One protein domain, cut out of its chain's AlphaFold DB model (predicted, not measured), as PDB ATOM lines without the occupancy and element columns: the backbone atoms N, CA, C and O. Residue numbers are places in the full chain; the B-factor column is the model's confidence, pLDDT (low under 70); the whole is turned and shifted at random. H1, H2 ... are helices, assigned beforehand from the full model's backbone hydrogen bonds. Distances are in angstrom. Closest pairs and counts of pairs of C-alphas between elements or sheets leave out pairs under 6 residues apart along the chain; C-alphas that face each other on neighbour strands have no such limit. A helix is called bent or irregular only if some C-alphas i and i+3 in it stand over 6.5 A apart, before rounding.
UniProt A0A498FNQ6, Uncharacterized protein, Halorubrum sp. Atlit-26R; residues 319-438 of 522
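Overview. This is residues 319 to 438 of the 522 residues of an uncharacterized protein of Halorubrum sp. Atlit-26R (UniProt A0A498FNQ6). One long helix, H4, forms the middle of the model as a bridge between two groups of helices: H1 crosses its last part and H5 folds back beside the first part of H1, while H2 and H3 pack on its first part. H1 is kinked, and a long stretch without a named element, residues 346 to 368, leads from its end to H2. The printed part has 120 residues with five named helices, in the order H1, H2, H3, H4, H5, and no named strand; the class is all helix. The whole is compact, with a radius of gyration of the C-alphas of 15.1 A and spans of 43 by 35 by 21 A.

Arrangement. H1, residues 319 to 345, is irregular, with C-alphas 337 and 340 8.0 A apart, and it has a kink of 68 degrees near residue 339. With residues 319 to 331 alone it touches H5, residues 427 to 438; the closest C-alphas are those of Val 323 and Ala 434, 5.2 A apart, and the two run opposite ways at a steep tilt of 43 degrees. With residues 331 to 342 alone H1 touches residues 412 to 422 of H4, which is residues 400 to 422; the closest C-alphas, of Phe 335 and Ala 419, are 5.0 A apart, and the lines are about perpendicular at 78 degrees. H2, residues 369 to 378, touches residues 400 to 407 of H4 at a shallow tilt of 10 degrees, the same way, with the C-alphas of Thr 369 and Ala 400 closest at 5.0 A. H3, residues 383 to 392, touches residues 403 to 407 of H4, about perpendicular at 75 degrees; the closest C-alphas are those of Val 386 and Ile 406, 6.4 A apart. H4, touching three helices, is the hub. The helix packing is mostly crossed, with one of four tilts shallow. H2 and H3 are only just apart, their closest C-alphas at 8.1 A. Every O i to N i+4 pair is within hydrogen-bond range in H2, H3, H4 and H5; in H1 21 of 23 are.

Along the chain. H1 begins at C-alpha 319, (-2.223, 77.413, 65.719), and measures 35.9 A from first to last C-alpha. H2 measures 14.4 A and H3 14.2 A. H4 measures 32.8 A from C-alpha 400 at (-20.087, 49.642, 72.643) to C-alpha 422. H5, 16.2 A long, ends at C-alpha 438, (2.420, 77.731, 70.023).

Size, cuts and confidence. The C-alphas of Asp 370 and Glu 436, the two farthest apart, are 43.8 A from each other, while those of Arg 319 and Ala 438 are 6.3 A apart. The printed part has no cut. The link from H1 to H2 is long, with 23 residues. Confidence is low, under 70, at residues 350 to 363 and residue 365; the mean pLDDT of the printed part is 82.4.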
ATOM      1  N   ARG A 319      -2.758  76.905  64.449       92.06
ATOM      2  CA  ARG A 319      -2.223  77.413  65.719       92.06
ATOM      3  C   ARG A 319      -3.196  77.183  66.875       92.06
ATOM      4  O   ARG A 319      -2.778  76.721  67.934       92.06
ATOM      5  N   ALA A 320      -4.487  77.454  66.687       92.12
ATOM      6  CA  ALA A 320      -5.502  77.219  67.714       92.12
ATOM      7  C   ALA A 320      -5.592  75.735  68.110       92.12
ATOM      8  O   ALA A 320      -5.612  75.417  69.300       92.12
ATOM      9  N   GLU A 321      -5.567  74.827  67.133       90.94
ATOM     10  CA  GLU A 321      -5.515  73.382  67.381       90.94
ATOM     11  C   GLU A 321      -4.237  72.976  68.130       90.94
ATOM     12  O   GLU A 321      -4.282  72.149  69.047       90.94
ATOM     13  N   ARG A 322      -3.092  73.589  67.797       90.88
ATOM     14  CA  ARG A 322      -1.828  73.331  68.495       90.88
ATOM     15  C   ARG A 322      -1.880  73.758  69.961       90.88
ATOM     16  O   ARG A 322      -1.418  73.008  70.819       90.88
ATOM     17  N   VAL A 323      -2.484  74.908  70.267       93.44
ATOM     18  CA  VAL A 323      -2.708  75.349  71.656       93.44
ATOM     19  C   VAL A 323      -3.505  74.295  72.424       93.44
ATOM     20  O   VAL A 323      -3.114  73.907  73.524       93.44
ATOM     21  N   GLU A 324      -4.587  73.774  71.841       90.44
ATOM     22  CA  GLU A 324      -5.386  72.718  72.472       90.44
ATOM     23  C   GLU A 324      -4.584  71.423  72.684       90.44
ATOM     24  O   GLU A 324      -4.668  70.815  73.755       90.44
ATOM     25  N   SER A 325      -3.762  71.030  71.708       89.38
ATOM     26  CA  SER A 325      -2.860  69.872  71.784       89.38
ATOM     27  C   SER A 325      -1.843  70.005  72.930       89.38
ATOM     28  O   SER A 325      -1.712  69.094  73.759       89.38
ATOM     29  N   ILE A 326      -1.177  71.162  73.046       90.75
ATOM     30  CA  ILE A 326      -0.219  71.459  74.122       90.75
ATOM     31  C   ILE A 326      -0.931  71.469  75.478       90.75
ATOM     32  O   ILE A 326      -0.484  70.790  76.404       90.75
ATOM     33  N   GLU A 327      -2.079  72.149  75.597       92.19
ATOM     34  CA  GLU A 327      -2.871  72.156  76.832       92.19
ATOM     35  C   GLU A 327      -3.221  70.732  77.286       92.19
ATOM     36  O   GLU A 327      -3.038  70.378  78.457       92.19
ATOM     37  N   GLN A 328      -3.719  69.896  76.370       86.81
ATOM     38  CA  GLN A 328      -4.070  68.512  76.675       86.81
ATOM     39  C   GLN A 328      -2.840  67.700  77.089       86.81
ATOM     40  O   GLN A 328      -2.901  66.963  78.077       86.81
ATOM     41  N   SER A 329      -1.720  67.836  76.375       86.81
ATOM     42  CA  SER A 329      -0.465  67.152  76.695       86.81
ATOM     43  C   SER A 329       0.049  67.529  78.088       86.81
ATOM     44  O   SER A 329       0.323  66.644  78.903       86.81
ATOM     45  N   THR A 330       0.071  68.823  78.415       89.62
ATOM     46  CA  THR A 330       0.497  69.338  79.725       89.62
ATOM     47  C   THR A 330      -0.395  68.815  80.843       89.62
ATOM     48  O   THR A 330       0.100  68.264  81.826       89.62
ATOM     49  N   ARG A 331      -1.724  68.873  80.682       88.62
ATOM     50  CA  ARG A 331      -2.661  68.331  81.681       88.62
ATOM     51  C   ARG A 331      -2.500  66.819  81.874       88.62
ATOM     52  O   ARG A 331      -2.573  66.329  83.001       88.62
ATOM     53  N   ARG A 332      -2.248  66.067  80.798       85.38
ATOM     54  CA  ARG A 332      -1.954  64.625  80.871       85.38
ATOM     55  C   ARG A 332      -0.610  64.349  81.549       85.38
ATOM     56  O   ARG A 332      -0.502  63.361  82.273       85.38
ATOM     57  N   SER A 333       0.392  65.205  81.348       86.25
ATOM     58  CA  SER A 333       1.671  65.122  82.061       86.25
ATOM     59  C   SER A 333       1.492  65.383  83.555       86.25
ATOM     60  O   SER A 333       1.967  64.599  84.364       86.25
ATOM     61  N   LEU A 334       0.715  66.397  83.939       88.19
ATOM     62  CA  LEU A 334       0.382  66.629  85.349       88.19
ATOM     63  C   LEU A 334      -0.336  65.424  85.963       88.19
ATOM     64  O   LEU A 334      -0.026  65.012  87.077       88.19
ATOM     65  N   PHE A 335      -1.272  64.813  85.234       86.19
ATOM     66  CA  PHE A 335      -1.911  63.588  85.708       86.19
ATOM     67  C   PHE A 335      -0.915  62.447  85.909       86.19
ATOM     68  O   PHE A 335      -1.014  61.726  86.896       86.19
ATOM     69  N   ARG A 336       0.071  62.302  85.019       82.88
ATOM     70  CA  ARG A 336       1.156  61.332  85.191       82.88
ATOM     71  C   ARG A 336       1.872  61.543  86.527       82.88
ATOM     72  O   ARG A 336       2.029  60.581  87.277       82.88
ATOM     73  N   ASP A 337       2.221  62.787  86.836       86.12
ATOM     74  CA  ASP A 337       2.963  63.156  88.046       86.12
ATOM     75  C   ASP A 337       2.134  62.986  89.332       86.12
ATOM     76  O   ASP A 337       2.684  62.703  90.397       86.12
ATOM     77  N   HIS A 338       0.807  63.103  89.234       86.06
ATOM     78  CA  HIS A 338      -0.126  62.988  90.359       86.06
ATOM     79  C   HIS A 338      -0.935  61.677  90.384       86.06
ATOM     80  O   HIS A 338      -1.869  61.546  91.177       86.06
ATOM     81  N   SER A 339      -0.587  60.699  89.547       82.94
ATOM     82  CA  SER A 339      -1.375  59.473  89.345       82.94
ATOM     83  C   SER A 339      -1.533  58.619  90.612       82.94
ATOM     84  O   SER A 339      -2.642  58.180  90.910       82.94
ATOM     85  N   ASP A 340      -0.475  58.458  91.412       83.44
ATOM     86  CA  ASP A 340      -0.536  57.734  92.693       83.44
ATOM     87  C   ASP A 340      -1.498  58.406  93.688       83.44
ATOM     88  O   ASP A 340      -2.304  57.748  94.347       83.44
ATOM     89  N   ALA A 341      -1.444  59.739  93.770       86.50
ATOM     90  CA  ALA A 341      -2.326  60.511  94.639       86.50
ATOM     91  C   ALA A 341      -3.781  60.462  94.150       86.50
ATOM     92  O   ALA A 341      -4.705  60.453  94.967       86.50
ATOM     93  N   PHE A 342      -3.994  60.408  92.831       85.75
ATOM     94  CA  PHE A 342      -5.320  60.225  92.247       85.75
ATOM     95  C   PHE A 342      -5.901  58.865  92.635       85.75
ATOM     96  O   PHE A 342      -7.036  58.812  93.101       85.75
ATOM     97  N   ALA A 343      -5.120  57.785  92.516       81.75
ATOM     98  CA  ALA A 343      -5.554  56.439  92.890       81.75
ATOM     99  C   ALA A 343      -5.923  56.334  94.383       81.75
ATOM    100  O   ALA A 343      -6.921  55.707  94.733       81.75
ATOM    101  N   GLU A 344      -5.177  57.000  95.273       84.50
ATOM    102  CA  GLU A 344      -5.516  57.059  96.704       84.50
ATOM    103  C   GLU A 344      -6.811  57.849  96.972       84.50
ATOM    104  O   GLU A 344      -7.601  57.480  97.846       84.50
ATOM    105  N   ALA A 345      -7.043  58.934  96.229       85.75
ATOM    106  CA  ALA A 345      -8.225  59.782  96.378       85.75
ATOM    107  C   ALA A 345      -9.495  59.186  95.745       85.75
ATOM    108  O   ALA A 345     -10.596  59.493  96.208       85.75
ATOM    109  N   HIS A 346      -9.333  58.349  94.719       83.44
ATOM    110  CA  HIS A 346     -10.400  57.770  93.903       83.44
ATOM    111  C   HIS A 346     -10.317  56.236  93.831       83.44
ATOM    112  O   HIS A 346     -10.229  55.670  92.739       83.44
ATOM    113  N   PRO A 347     -10.371  55.527  94.976       80.25
ATOM    114  CA  PRO A 347     -10.263  54.068  95.001       80.25
ATOM    115  C   PRO A 347     -11.399  53.371  94.236       80.25
ATOM    116  O   PRO A 347     -11.242  52.238  93.800       80.25
ATOM    117  N   GLU A 348     -12.544  54.032  94.038       75.19
ATOM    118  CA  GLU A 348     -13.663  53.504  93.251       75.19
ATOM    119  C   GLU A 348     -13.352  53.335  91.752       75.19
ATOM    120  O   GLU A 348     -14.071  52.610  91.065       75.19
ATOM    121  N   TRP A 349     -12.289  53.972  91.249       75.00
ATOM    122  CA  TRP A 349     -11.820  53.818  89.867       75.00
ATOM    123  C   TRP A 349     -10.975  52.544  89.678       75.00
ATOM    124  O   TRP A 349     -10.814  52.086  88.551       75.00
ATOM    125  N   ASP A 350     -10.486  51.946  90.769       65.38
ATOM    126  CA  ASP A 350      -9.592  50.774  90.772       65.38
ATOM    127  C   ASP A 350     -10.362  49.442  90.585       65.38
ATOM    128  O   ASP A 350      -9.826  48.456  90.086       65.38
ATOM    129  N   ASP A 351     -11.657  49.405  90.935       54.09
ATOM    130  CA  ASP A 351     -12.485  48.180  90.965       54.09
ATOM    131  C   ASP A 351     -13.119  47.790  89.605       54.09
ATOM    132  O   ASP A 351     -13.671  46.694  89.464       54.09
ATOM    133  N   HIS A 352     -13.072  48.665  88.595       52.38
ATOM    134  CA  HIS A 352     -13.819  48.503  87.331       52.38
ATOM    135  C   HIS A 352     -12.979  48.681  86.060       52.38
ATOM    136  O   HIS A 352     -13.494  48.625  84.938       52.38
ATOM    137  N   GLU A 353     -11.678  48.848  86.235       48.31
ATOM    138  CA  GLU A 353     -10.705  49.114  85.195       48.31
ATOM    139  C   GLU A 353      -9.404  48.408  85.569       48.31
ATOM    140  O   GLU A 353      -9.128  48.144  86.734       48.31
ATOM    141  N   GLU A 354      -8.543  48.169  84.590       44.03
ATOM    142  CA  GLU A 354      -7.120  48.223  84.902       44.03
ATOM    143  C   GLU A 354      -6.744  49.716  84.841       44.03
ATOM    144  O   GLU A 354      -6.108  50.154  83.879       44.03
ATOM    145  N   VAL A 355      -7.151  50.521  85.840       46.38
ATOM    146  CA  VAL A 355      -6.432  51.772  86.153       46.38
ATOM    147  C   VAL A 355      -5.129  51.315  86.783       46.38
ATOM    148  O   VAL A 355      -4.920  51.349  87.989       46.38
ATOM    149  N   SER A 356      -4.221  50.808  85.955       41.12
ATOM    150  CA  SER A 356      -2.855  50.618  86.400       41.12
ATOM    151  C   SER A 356      -2.271  52.012  86.603       41.12
ATOM    152  O   SER A 356      -1.762  52.640  85.667       41.12
ATOM    153  N   ALA A 357      -2.293  52.464  87.858       40.47
ATOM    154  CA  ALA A 357      -1.456  53.552  88.359       40.47
ATOM    155  C   ALA A 357       0.044  53.305  88.055       40.47
ATOM    156  O   ALA A 357       0.855  54.217  88.137       40.47
ATOM    157  N   GLY A 358       0.415  52.096  87.605       37.19
ATOM    158  CA  GLY A 358       1.748  51.751  87.119       37.19
ATOM    159  C   GLY A 358       2.007  51.933  85.614       37.19
ATOM    160  O   GLY A 358       3.150  51.735  85.207       37.19
ATOM    161  N   SER A 359       1.020  52.276  84.765       42.16
ATOM    162  CA  SER A 359       1.234  52.434  83.303       42.16
ATOM    163  C   SER A 359       0.619  53.682  82.640       42.16
ATOM    164  O   SER A 359       0.599  53.771  81.412       42.16
ATOM    165  N   TYR A 360       0.167  54.666  83.424       55.78
ATOM    166  CA  TYR A 360      -0.158  56.037  82.977       55.78
ATOM    167  C   TYR A 360      -1.217  56.173  81.860       55.78
ATOM    168  O   TYR A 360      -1.065  56.997  80.953       55.78
ATOM    169  N   ARG A 361      -2.296  55.377  81.902       60.38
ATOM    170  CA  ARG A 361      -3.465  55.503  81.007       60.38
ATOM    171  C   ARG A 361      -4.745  55.132  81.760       60.38
ATOM    172  O   ARG A 361      -4.748  54.121  82.453       60.38
ATOM    173  N   VAL A 362      -5.816  55.905  81.577       66.25
ATOM    174  CA  VAL A 362      -7.184  55.482  81.926       66.25
ATOM    175  C   VAL A 362      -7.673  54.566  80.803       66.25
ATOM    176  O   VAL A 362      -7.507  54.905  79.628       66.25
ATOM    177  N   ARG A 363      -8.187  53.375  81.126       67.31
ATOM    178  CA  ARG A 363      -8.642  52.399  80.125       67.31
ATOM    179  C   ARG A 363      -9.898  51.688  80.597       67.31
ATOM    180  O   ARG A 363      -9.862  50.834  81.479       67.31
ATOM    181  N   VAL A 364     -10.983  51.942  79.881       72.00
ATOM    182  CA  VAL A 364     -12.243  51.221  80.051       72.00
ATOM    183  C   VAL A 364     -12.214  49.965  79.173       72.00
ATOM    184  O   VAL A 364     -12.065  50.077  77.960       72.00
ATOM    185  N   TYR A 365     -12.365  48.763  79.746       66.88
ATOM    186  CA  TYR A 365     -12.226  47.493  78.999       66.88
ATOM    187  C   TYR A 365     -13.544  46.799  78.620       66.88
ATOM    188  O   TYR A 365     -13.510  45.818  77.879       66.88
ATOM    189  N   SER A 366     -14.707  47.284  79.065       74.19
ATOM    190  CA  SER A 366     -15.967  46.588  78.768       74.19
ATOM    191  C   SER A 366     -16.365  46.697  77.290       74.19
ATOM    192  O   SER A 366     -16.322  47.762  76.671       74.19
ATOM    193  N   GLU A 367     -16.788  45.569  76.725       75.94
ATOM    194  CA  GLU A 367     -17.350  45.469  75.374       75.94
ATOM    195  C   GLU A 367     -18.887  45.431  75.390       75.94
ATOM    196  O   GLU A 367     -19.534  45.381  74.342       75.94
ATOM    197  N   VAL A 368     -19.491  45.488  76.582       78.19
ATOM    198  CA  VAL A 368     -20.934  45.396  76.793       78.19
ATOM    199  C   VAL A 368     -21.486  46.779  77.124       78.19
ATOM    200  O   VAL A 368     -21.038  47.469  78.032       78.19
ATOM    201  N   THR A 369     -22.509  47.211  76.385       78.75
ATOM    202  CA  THR A 369     -23.039  48.583  76.502       78.75
ATOM    203  C   THR A 369     -23.631  48.898  77.878       78.75
ATOM    204  O   THR A 369     -23.541  50.044  78.314       78.75
ATOM    205  N   ASP A 370     -24.250  47.921  78.542       80.50
ATOM    206  CA  ASP A 370     -24.856  48.128  79.861       80.50
ATOM    207  C   ASP A 370     -23.796  48.212  80.970       80.50
ATOM    208  O   ASP A 370     -23.895  49.080  81.832       80.50
ATOM    209  N   GLU A 371     -22.734  47.409  80.887       81.12
ATOM    210  CA  GLU A 371     -21.562  47.509  81.769       81.12
ATOM    211  C   GLU A 371     -20.828  48.842  81.569       81.12
ATOM    212  O   GLU A 371     -20.472  49.503  82.535       81.12
ATOM    213  N   LEU A 372     -20.678  49.310  80.322       82.56
ATOM    214  CA  LEU A 372     -20.098  50.628  80.041       82.56
ATOM    215  C   LEU A 372     -20.890  51.775  80.678       82.56
ATOM    216  O   LEU A 372     -20.290  52.770  81.068       82.56
ATOM    217  N   LYS A 373     -22.218  51.654  80.805       85.12
ATOM    218  CA  LYS A 373     -23.038  52.649  81.516       85.12
ATOM    219  C   LYS A 373     -22.842  52.592  83.028       85.12
ATOM    220  O   LYS A 373     -22.923  53.627  83.683       85.12
ATOM    221  N   GLU A 374     -22.629  51.400  83.577       83.94
ATOM    222  CA  GLU A 374     -22.304  51.228  84.992       83.94
ATOM    223  C   GLU A 374     -20.940  51.852  85.301       83.94
ATOM    224  O   GLU A 374     -20.862  52.711  86.176       83.94
ATOM    225  N   ILE A 375     -19.916  51.533  84.498       82.38
ATOM    226  CA  ILE A 375     -18.575  52.130  84.588       82.38
ATOM    227  C   ILE A 375     -18.659  53.652  84.452       82.38
ATOM    228  O   ILE A 375     -18.191  54.376  85.322       82.38
ATOM    229  N   GLN A 376     -19.337  54.155  83.419       86.81
ATOM    230  CA  GLN A 376     -19.591  55.586  83.231       86.81
ATOM    231  C   GLN A 376     -20.198  56.239  84.493       86.81
ATOM    232  O   GLN A 376     -19.798  57.340  84.878       86.81
ATOM    233  N   GLY A 377     -21.145  55.560  85.151       84.75
ATOM    234  CA  GLY A 377     -21.741  56.003  86.411       84.75
ATOM    235  C   GLY A 377     -20.732  56.068  87.560       84.75
ATOM    236  O   GLY A 377     -20.698  57.074  88.270       84.75
ATOM    237  N   THR A 378     -19.887  55.045  87.709       83.94
ATOM    238  CA  THR A 378     -18.802  54.994  88.706       83.94
ATOM    239  C   THR A 378     -17.786  56.118  88.501       83.94
ATOM    240  O   THR A 378     -17.429  56.813  89.449       83.94
ATOM    241  N   LEU A 379     -17.411  56.387  87.248       82.81
ATOM    242  CA  LEU A 379     -16.506  57.479  86.877       82.81
ATOM    243  C   LEU A 379     -17.157  58.865  87.026       82.81
ATOM    244  O   LEU A 379     -16.503  59.899  86.868       82.81
ATOM    245  N   GLY A 380     -18.457  58.922  87.333       86.62
ATOM    246  CA  GLY A 380     -19.225  60.155  87.456       86.62
ATOM    247  C   GLY A 380     -19.256  60.955  86.155       86.62
ATOM    248  O   GLY A 380     -19.106  62.179  86.197       86.62
ATOM    249  N   ILE A 381     -19.385  60.261  85.023       90.00
ATOM    250  CA  ILE A 381     -19.568  60.825  83.683       90.00
ATOM    251  C   ILE A 381     -21.069  60.770  83.362       90.00
ATOM    252  O   ILE A 381     -21.717  59.729  83.482       90.00
ATOM    253  N   SER A 382     -21.680  61.895  82.996       93.25
ATOM    254  CA  SER A 382     -23.117  61.921  82.694       93.25
ATOM    255  C   SER A 382     -23.406  61.337  81.306       93.25
ATOM    256  O   SER A 382     -22.565  61.378  80.412       93.25
ATOM    257  N   GLU A 383     -24.614  60.796  81.096       93.06
ATOM    258  CA  GLU A 383     -25.041  60.399  79.739       93.06
ATOM    259  C   GLU A 383     -25.108  61.624  78.820       93.06
ATOM    260  O   GLU A 383     -24.841  61.484  77.639       93.06
ATOM    261  N   GLU A 384     -25.404  62.812  79.356       94.00
ATOM    262  CA  GLU A 384     -25.368  64.077  78.614       94.00
ATOM    263  C   GLU A 384     -23.967  64.367  78.060       94.00
ATOM    264  O   GLU A 384     -23.836  64.516  76.855       94.00
ATOM    265  N   ALA A 385     -22.910  64.272  78.876       91.38
ATOM    266  CA  ALA A 385     -21.532  64.464  78.411       91.38
ATOM    267  C   ALA A 385     -21.129  63.449  77.324       91.38
ATOM    268  O   ALA A 385     -20.474  63.793  76.348       91.38
ATOM    269  N   VAL A 386     -21.575  62.193  77.450       90.88
ATOM    270  CA  VAL A 386     -21.352  61.168  76.417       90.88
ATOM    271  C   VAL A 386     -22.105  61.491  75.119       90.88
ATOM    272  O   VAL A 386     -21.641  61.113  74.045       90.88
ATOM    273  N   ARG A 387     -23.268  62.151  75.195       90.44
ATOM    274  CA  ARG A 387     -24.045  62.579  74.020       90.44
ATOM    275  C   ARG A 387     -23.453  63.809  73.355       90.44
ATOM    276  O   ARG A 387     -23.351  63.805  72.136       90.44
ATOM    277  N   ASP A 388     -23.008  64.782  74.136       91.50
ATOM    278  CA  ASP A 388     -22.336  65.970  73.611       91.50
ATOM    279  C   ASP A 388     -21.077  65.563  72.831       91.50
ATOM    280  O   ASP A 388     -20.887  65.979  71.690       91.50
ATOM    281  N   GLU A 389     -20.285  64.637  73.381       89.12
ATOM    282  CA  GLU A 389     -19.095  64.102  72.711       89.12
ATOM    283  C   GLU A 389     -19.444  63.220  71.494       89.12
ATOM    284  O   GLU A 389     -18.745  63.220  70.480       89.12
ATOM    285  N   GLN A 390     -20.550  62.468  71.554       87.38
ATOM    286  CA  GLN A 390     -21.062  61.709  70.407       87.38
ATOM    287  C   GLN A 390     -21.395  62.642  69.235       87.38
ATOM    288  O   GLN A 390     -21.054  62.327  68.091       87.38
ATOM    289  N   ASP A 391     -22.077  63.750  69.520       85.75
ATOM    290  CA  ASP A 391     -22.507  64.720  68.521       85.75
ATOM    291  C   ASP A 391     -21.306  65.501  67.972       85.75
ATOM    292  O   ASP A 391     -21.196  65.654  66.754       85.75
ATOM    293  N   ALA A 392     -20.352  65.885  68.831       81.75
ATOM    294  CA  ALA A 392     -19.095  66.519  68.429       81.75
ATOM    295  C   ALA A 392     -18.274  65.642  67.466       81.75
ATOM    296  O   ALA A 392     -17.725  66.141  66.487       81.75
ATOM    297  N   ARG A 393     -18.254  64.318  67.681       82.38
ATOM    298  CA  ARG A 393     -17.579  63.346  66.797       82.38
ATOM    299  C   ARG A 393     -18.412  62.920  65.580       82.38
ATOM    300  O   ARG A 393     -17.987  62.048  64.822       82.38
ATOM    301  N   GLY A 394     -19.622  63.459  65.398       81.06
ATOM    302  CA  GLY A 394     -20.504  63.120  64.273       81.06
ATOM    303  C   GLY A 394     -21.032  61.679  64.295       81.06
ATOM    304  O   GLY A 394     -21.419  61.118  63.265       81.06
ATOM    305  N   TYR A 395     -21.052  61.024  65.456       82.50
ATOM    306  CA  TYR A 395     -21.459  59.627  65.552       82.50
ATOM    307  C   TYR A 395     -22.983  59.483  65.560       82.50
ATOM    308  O   TYR A 395     -23.631  59.629  66.587       82.50
ATOM    309  N   GLY A 396     -23.580  59.055  64.445       74.62
ATOM    310  CA  GLY A 396     -25.036  58.837  64.376       74.62
ATOM    311  C   GLY A 396     -25.576  57.702  65.271       74.62
ATOM    312  O   GLY A 396     -26.727  57.736  65.705       74.62
ATOM    313  N   ARG A 397     -24.759  56.680  65.577       81.12
ATOM    314  CA  ARG A 397     -25.105  55.595  66.516       81.12
ATOM    315  C   ARG A 397     -23.909  55.213  67.377       81.12
ATOM    316  O   ARG A 397     -22.801  54.997  66.880       81.12
ATOM    317  N   LEU A 398     -24.185  55.062  68.667       80.19
ATOM    318  CA  LEU A 398     -23.202  54.814  69.707       80.19
ATOM    319  C   LEU A 398     -23.096  53.295  69.958       80.19
ATOM    320  O   LEU A 398     -23.945  52.693  70.615       80.19
ATOM    321  N   SER A 399     -22.105  52.653  69.328       84.44
ATOM    322  CA  SER A 399     -21.756  51.245  69.572       84.44
ATOM    323  C   SER A 399     -21.011  51.099  70.903       84.44
ATOM    324  O   SER A 399     -20.513  52.088  71.436       84.44
ATOM    325  N   ALA A 400     -20.880  49.877  71.432       78.00
ATOM    326  CA  ALA A 400     -20.087  49.642  72.643       78.00
ATOM    327  C   ALA A 400     -18.636  50.142  72.488       78.00
ATOM    328  O   ALA A 400     -18.133  50.833  73.364       78.00
ATOM    329  N   LYS A 401     -18.012  49.900  71.324       80.56
ATOM    330  CA  LYS A 401     -16.673  50.415  70.992       80.56
ATOM    331  C   LYS A 401     -16.605  51.948  71.057       80.56
ATOM    332  O   LYS A 401     -15.770  52.479  71.777       80.56
ATOM    333  N   ARG A 402     -17.516  52.648  70.368       83.62
ATOM    334  CA  ARG A 402     -17.559  54.124  70.362       83.62
ATOM    335  C   ARG A 402     -17.858  54.698  71.745       83.62
ATOM    336  O   ARG A 402     -17.298  55.718  72.121       83.62
ATOM    337  N   ARG A 403     -18.719  54.032  72.523       86.19
ATOM    338  CA  ARG A 403     -18.984  54.411  73.918       86.19
ATOM    339  C   ARG A 403     -17.729  54.311  74.757       86.19
ATOM    340  O   ARG A 403     -17.434  55.233  75.498       86.19
ATOM    341  N   ARG A 404     -17.020  53.194  74.645       84.38
ATOM    342  CA  ARG A 404     -15.784  52.942  75.377       84.38
ATOM    343  C   ARG A 404     -14.735  54.010  75.072       84.38
ATOM    344  O   ARG A 404     -14.128  54.506  76.009       84.38
ATOM    345  N   GLU A 405     -14.571  54.388  73.804       83.31
ATOM    346  CA  GLU A 405     -13.679  55.482  73.379       83.31
ATOM    347  C   GLU A 405     -14.062  56.809  74.051       83.31
ATOM    348  O   GLU A 405     -13.257  57.369  74.786       83.31
ATOM    349  N   ILE A 406     -15.321  57.242  73.910       88.19
ATOM    350  CA  ILE A 406     -15.823  58.486  74.519       88.19
ATOM    351  C   ILE A 406     -15.655  58.487  76.045       88.19
ATOM    352  O   ILE A 406     -15.160  59.450  76.618       88.19
ATOM    353  N   VAL A 407     -16.065  57.409  76.719       87.12
ATOM    354  CA  VAL A 407     -15.980  57.317  78.183       87.12
ATOM    355  C   VAL A 407     -14.522  57.325  78.637       87.12
ATOM    356  O   VAL A 407     -14.219  57.980  79.627       87.12
ATOM    357  N   THR A 408     -13.617  56.666  77.907       84.56
ATOM    358  CA  THR A 408     -12.179  56.682  78.217       84.56
ATOM    359  C   THR A 408     -11.601  58.093  78.101       84.56
ATOM    360  O   THR A 408     -10.885  58.532  79.000       84.56
ATOM    361  N   ASP A 409     -11.942  58.824  77.037       85.31
ATOM    362  CA  ASP A 409     -11.441  60.183  76.813       85.31
ATOM    363  C   ASP A 409     -11.961  61.162  77.877       85.31
ATOM    364  O   ASP A 409     -11.174  61.893  78.480       85.31
ATOM    365  N   LEU A 410     -13.261  61.107  78.194       89.38
ATOM    366  CA  LEU A 410     -13.875  61.924  79.250       89.38
ATOM    367  C   LEU A 410     -13.322  61.586  80.644       89.38
ATOM    368  O   LEU A 410     -13.136  62.469  81.484       89.38
ATOM    369  N   ALA A 411     -13.047  60.308  80.909       87.06
ATOM    370  CA  ALA A 411     -12.440  59.874  82.162       87.06
ATOM    371  C   ALA A 411     -11.009  60.410  82.301       87.06
ATOM    372  O   ALA A 411     -10.647  60.927  83.360       87.06
ATOM    373  N   MET A 412     -10.226  60.363  81.219       85.00
ATOM    374  CA  MET A 412      -8.886  60.944  81.176       85.00
ATOM    375  C   MET A 412      -8.921  62.463  81.368       85.00
ATOM    376  O   MET A 412      -8.117  62.990  82.132       85.00
ATOM    377  N   GLU A 413      -9.853  63.173  80.726       88.06
ATOM    378  CA  GLU A 413     -10.015  64.623  80.895       88.06
ATOM    379  C   GLU A 413     -10.339  64.987  82.350       88.06
ATOM    380  O   GLU A 413      -9.740  65.900  82.921       88.06
ATOM    381  N   LYS A 414     -11.235  64.228  82.988       88.38
ATOM    382  CA  LYS A 414     -11.591  64.421  84.396       88.38
ATOM    383  C   LYS A 414     -10.403  64.179  85.330       88.38
ATOM    384  O   LYS A 414     -10.190  64.962  86.259       88.38
ATOM    385  N   ALA A 415      -9.621  63.134  85.074       87.12
ATOM    386  CA  ALA A 415      -8.424  62.810  85.844       87.12
ATOM    387  C   ALA A 415      -7.329  63.886  85.682       87.12
ATOM    388  O   ALA A 415      -6.761  64.363  86.666       87.12
ATOM    389  N   ALA A 416      -7.117  64.360  84.453       86.81
ATOM    390  CA  ALA A 416      -6.277  65.514  84.142       86.81
ATOM    391  C   ALA A 416      -6.741  66.790  84.863       86.81
ATOM    392  O   ALA A 416      -5.933  67.480  85.480       86.81
ATOM    393  N   GLY A 417      -8.043  67.086  84.847       89.31
ATOM    394  CA  GLY A 417      -8.614  68.233  85.555       89.31
ATOM    395  C   GLY A 417      -8.408  68.168  87.071       89.31
ATOM    396  O   GLY A 417      -8.112  69.187  87.695       89.31
ATOM    397  N   TRP A 418      -8.501  66.975  87.667       90.94
ATOM    398  CA  TRP A 418      -8.175  66.776  89.081       90.94
ATOM    399  C   TRP A 418      -6.699  67.062  89.373       90.94
ATOM    400  O   TRP A 418      -6.405  67.761  90.342       90.94
ATOM    401  N   ALA A 419      -5.787  66.581  88.521       88.75
ATOM    402  CA  ALA A 419      -4.348  66.774  88.689       88.75
ATOM    403  C   ALA A 419      -3.943  68.251  88.609       88.75
ATOM    404  O   ALA A 419      -3.137  68.702  89.417       88.75
ATOM    405  N   VAL A 420      -4.570  69.034  87.721       91.25
ATOM    406  CA  VAL A 420      -4.419  70.502  87.706       91.25
ATOM    407  C   VAL A 420      -4.839  71.112  89.046       91.25
ATOM    408  O   VAL A 420      -4.191  72.020  89.545       91.25
ATOM    409  N   GLY A 421      -5.895  70.597  89.682       90.62
ATOM    410  CA  GLY A 421      -6.316  71.046  91.012       90.62
ATOM    411  C   GLY A 421      -5.369  70.660  92.158       90.62
ATOM    412  O   GLY A 421      -5.519  71.202  93.254       90.62
ATOM    413  N   GLN A 422      -4.439  69.726  91.933       90.50
ATOM    414  CA  GLN A 422      -3.417  69.310  92.904       90.50
ATOM    415  C   GLN A 422      -2.039  69.929  92.647       90.50
ATOM    416  O   GLN A 422      -1.177  69.852  93.525       90.50
ATOM    417  N   SER A 423      -1.822  70.509  91.469       89.75
ATOM    418  CA  SER A 423      -0.574  71.175  91.124       89.75
ATOM    419  C   SER A 423      -0.612  72.659  91.509       89.75
ATOM    420  O   SER A 423      -1.646  73.209  91.892       89.75
ATOM    421  N   ASP A 424       0.538  73.328  91.407       89.50
ATOM    422  CA  ASP A 424       0.626  74.786  91.562       89.50
ATOM    423  C   ASP A 424       0.154  75.540  90.297       89.50
ATOM    424  O   ASP A 424       0.098  76.772  90.292       89.50
ATOM    425  N   GLN A 425      -0.181  74.818  89.221       89.12
ATOM    426  CA  GLN A 425      -0.643  75.392  87.961       89.12
ATOM    427  C   GLN A 425      -2.170  75.522  87.930       89.12
ATOM    428  O   GLN A 425      -2.914  74.750  88.525       89.12
ATOM    429  N   THR A 426      -2.660  76.506  87.181       91.19
ATOM    430  CA  THR A 426      -4.094  76.696  86.930       91.19
ATOM    431  C   THR A 426      -4.409  76.409  85.468       91.19
ATOM    432  O   THR A 426      -3.544  76.532  84.608       91.19
ATOM    433  N   ALA A 427      -5.669  76.108  85.141       87.88
ATOM    434  CA  ALA A 427      -6.079  75.962  83.741       87.88
ATOM    435  C   ALA A 427      -5.764  77.216  82.899       87.88
ATOM    436  O   ALA A 427      -5.426  77.101  81.727       87.88
ATOM    437  N   ALA A 428      -5.834  78.408  83.508       91.25
ATOM    438  CA  ALA A 428      -5.488  79.662  82.845       91.25
ATOM    439  C   ALA A 428      -3.982  79.780  82.567       91.25
ATOM    440  O   ALA A 428      -3.621  80.163  81.462       91.25
ATOM    441  N   SER A 429      -3.121  79.415  83.526       93.44
ATOM    442  CA  SER A 429      -1.667  79.451  83.317       93.44
ATOM    443  C   SER A 429      -1.207  78.396  82.312       93.44
ATOM    444  O   SER A 429      -0.360  78.691  81.488       93.44
ATOM    445  N   ILE A 430      -1.814  77.202  82.318       92.62
ATOM    446  CA  ILE A 430      -1.533  76.161  81.312       92.62
ATOM    447  C   ILE A 430      -1.894  76.656  79.907       92.62
ATOM    448  O   ILE A 430      -1.145  76.422  78.967       92.62
ATOM    449  N   ARG A 431      -3.030  77.347  79.759       94.25
ATOM    450  CA  ARG A 431      -3.423  77.945  78.478       94.25
ATOM    451  C   ARG A 431      -2.485  79.068  78.048       94.25
ATOM    452  O   ARG A 431      -2.162  79.149  76.875       94.25
ATOM    453  N   GLU A 432      -2.078  79.935  78.970       95.44
ATOM    454  CA  GLU A 432      -1.128  81.018  78.688       95.44
ATOM    455  C   GLU A 432       0.218  80.459  78.206       95.44
ATOM    456  O   GLU A 432       0.683  80.858  77.144       95.44
ATOM    457  N   GLU A 433       0.763  79.460  78.908       93.19
ATOM    458  CA  GLU A 433       1.979  78.739  78.503       93.19
ATOM    459  C   GLU A 433       1.804  78.042  77.140       93.19
ATOM    460  O   GLU A 433       2.704  78.084  76.306       93.19
ATOM    461  N   ALA A 434       0.641  77.434  76.876       93.50
ATOM    462  CA  ALA A 434       0.361  76.778  75.599       93.50
ATOM    463  C   ALA A 434       0.253  77.762  74.423       93.50
ATOM    464  O   ALA A 434       0.687  77.437  73.321       93.50
ATOM    465  N   VAL A 435      -0.319  78.949  74.650       95.12
ATOM    466  CA  VAL A 435      -0.365  80.027  73.650       95.12
ATOM    467  C   VAL A 435       1.041  80.537  73.363       95.12
ATOM    468  O   VAL A 435       1.417  80.578  72.200       95.12
ATOM    469  N   GLU A 436       1.827  80.853  74.396       95.12
ATOM    470  CA  GLU A 436       3.210  81.323  74.233       95.12
ATOM    471  C   GLU A 436       4.062  80.292  73.479       95.12
ATOM    472  O   GLU A 436       4.756  80.638  72.526       95.12
ATOM    473  N   GLN A 437       3.944  79.011  73.839       93.44
ATOM    474  CA  GLN A 437       4.656  77.936  73.155       93.44
ATOM    475  C   GLN A 437       4.209  77.776  71.694       93.44
ATOM    476  O   GLN A 437       5.051  77.601  70.818       93.44
ATOM    477  N   ALA A 438       2.905  77.828  71.400       91.50
ATOM    478  CA  ALA A 438       2.420  77.731  70.023       91.50
ATOM    479  C   ALA A 438       2.832  78.951  69.179       91.50
ATOM    480  O   ALA A 438       3.144  78.794  68.003       91.50
TER     481      ALA A 438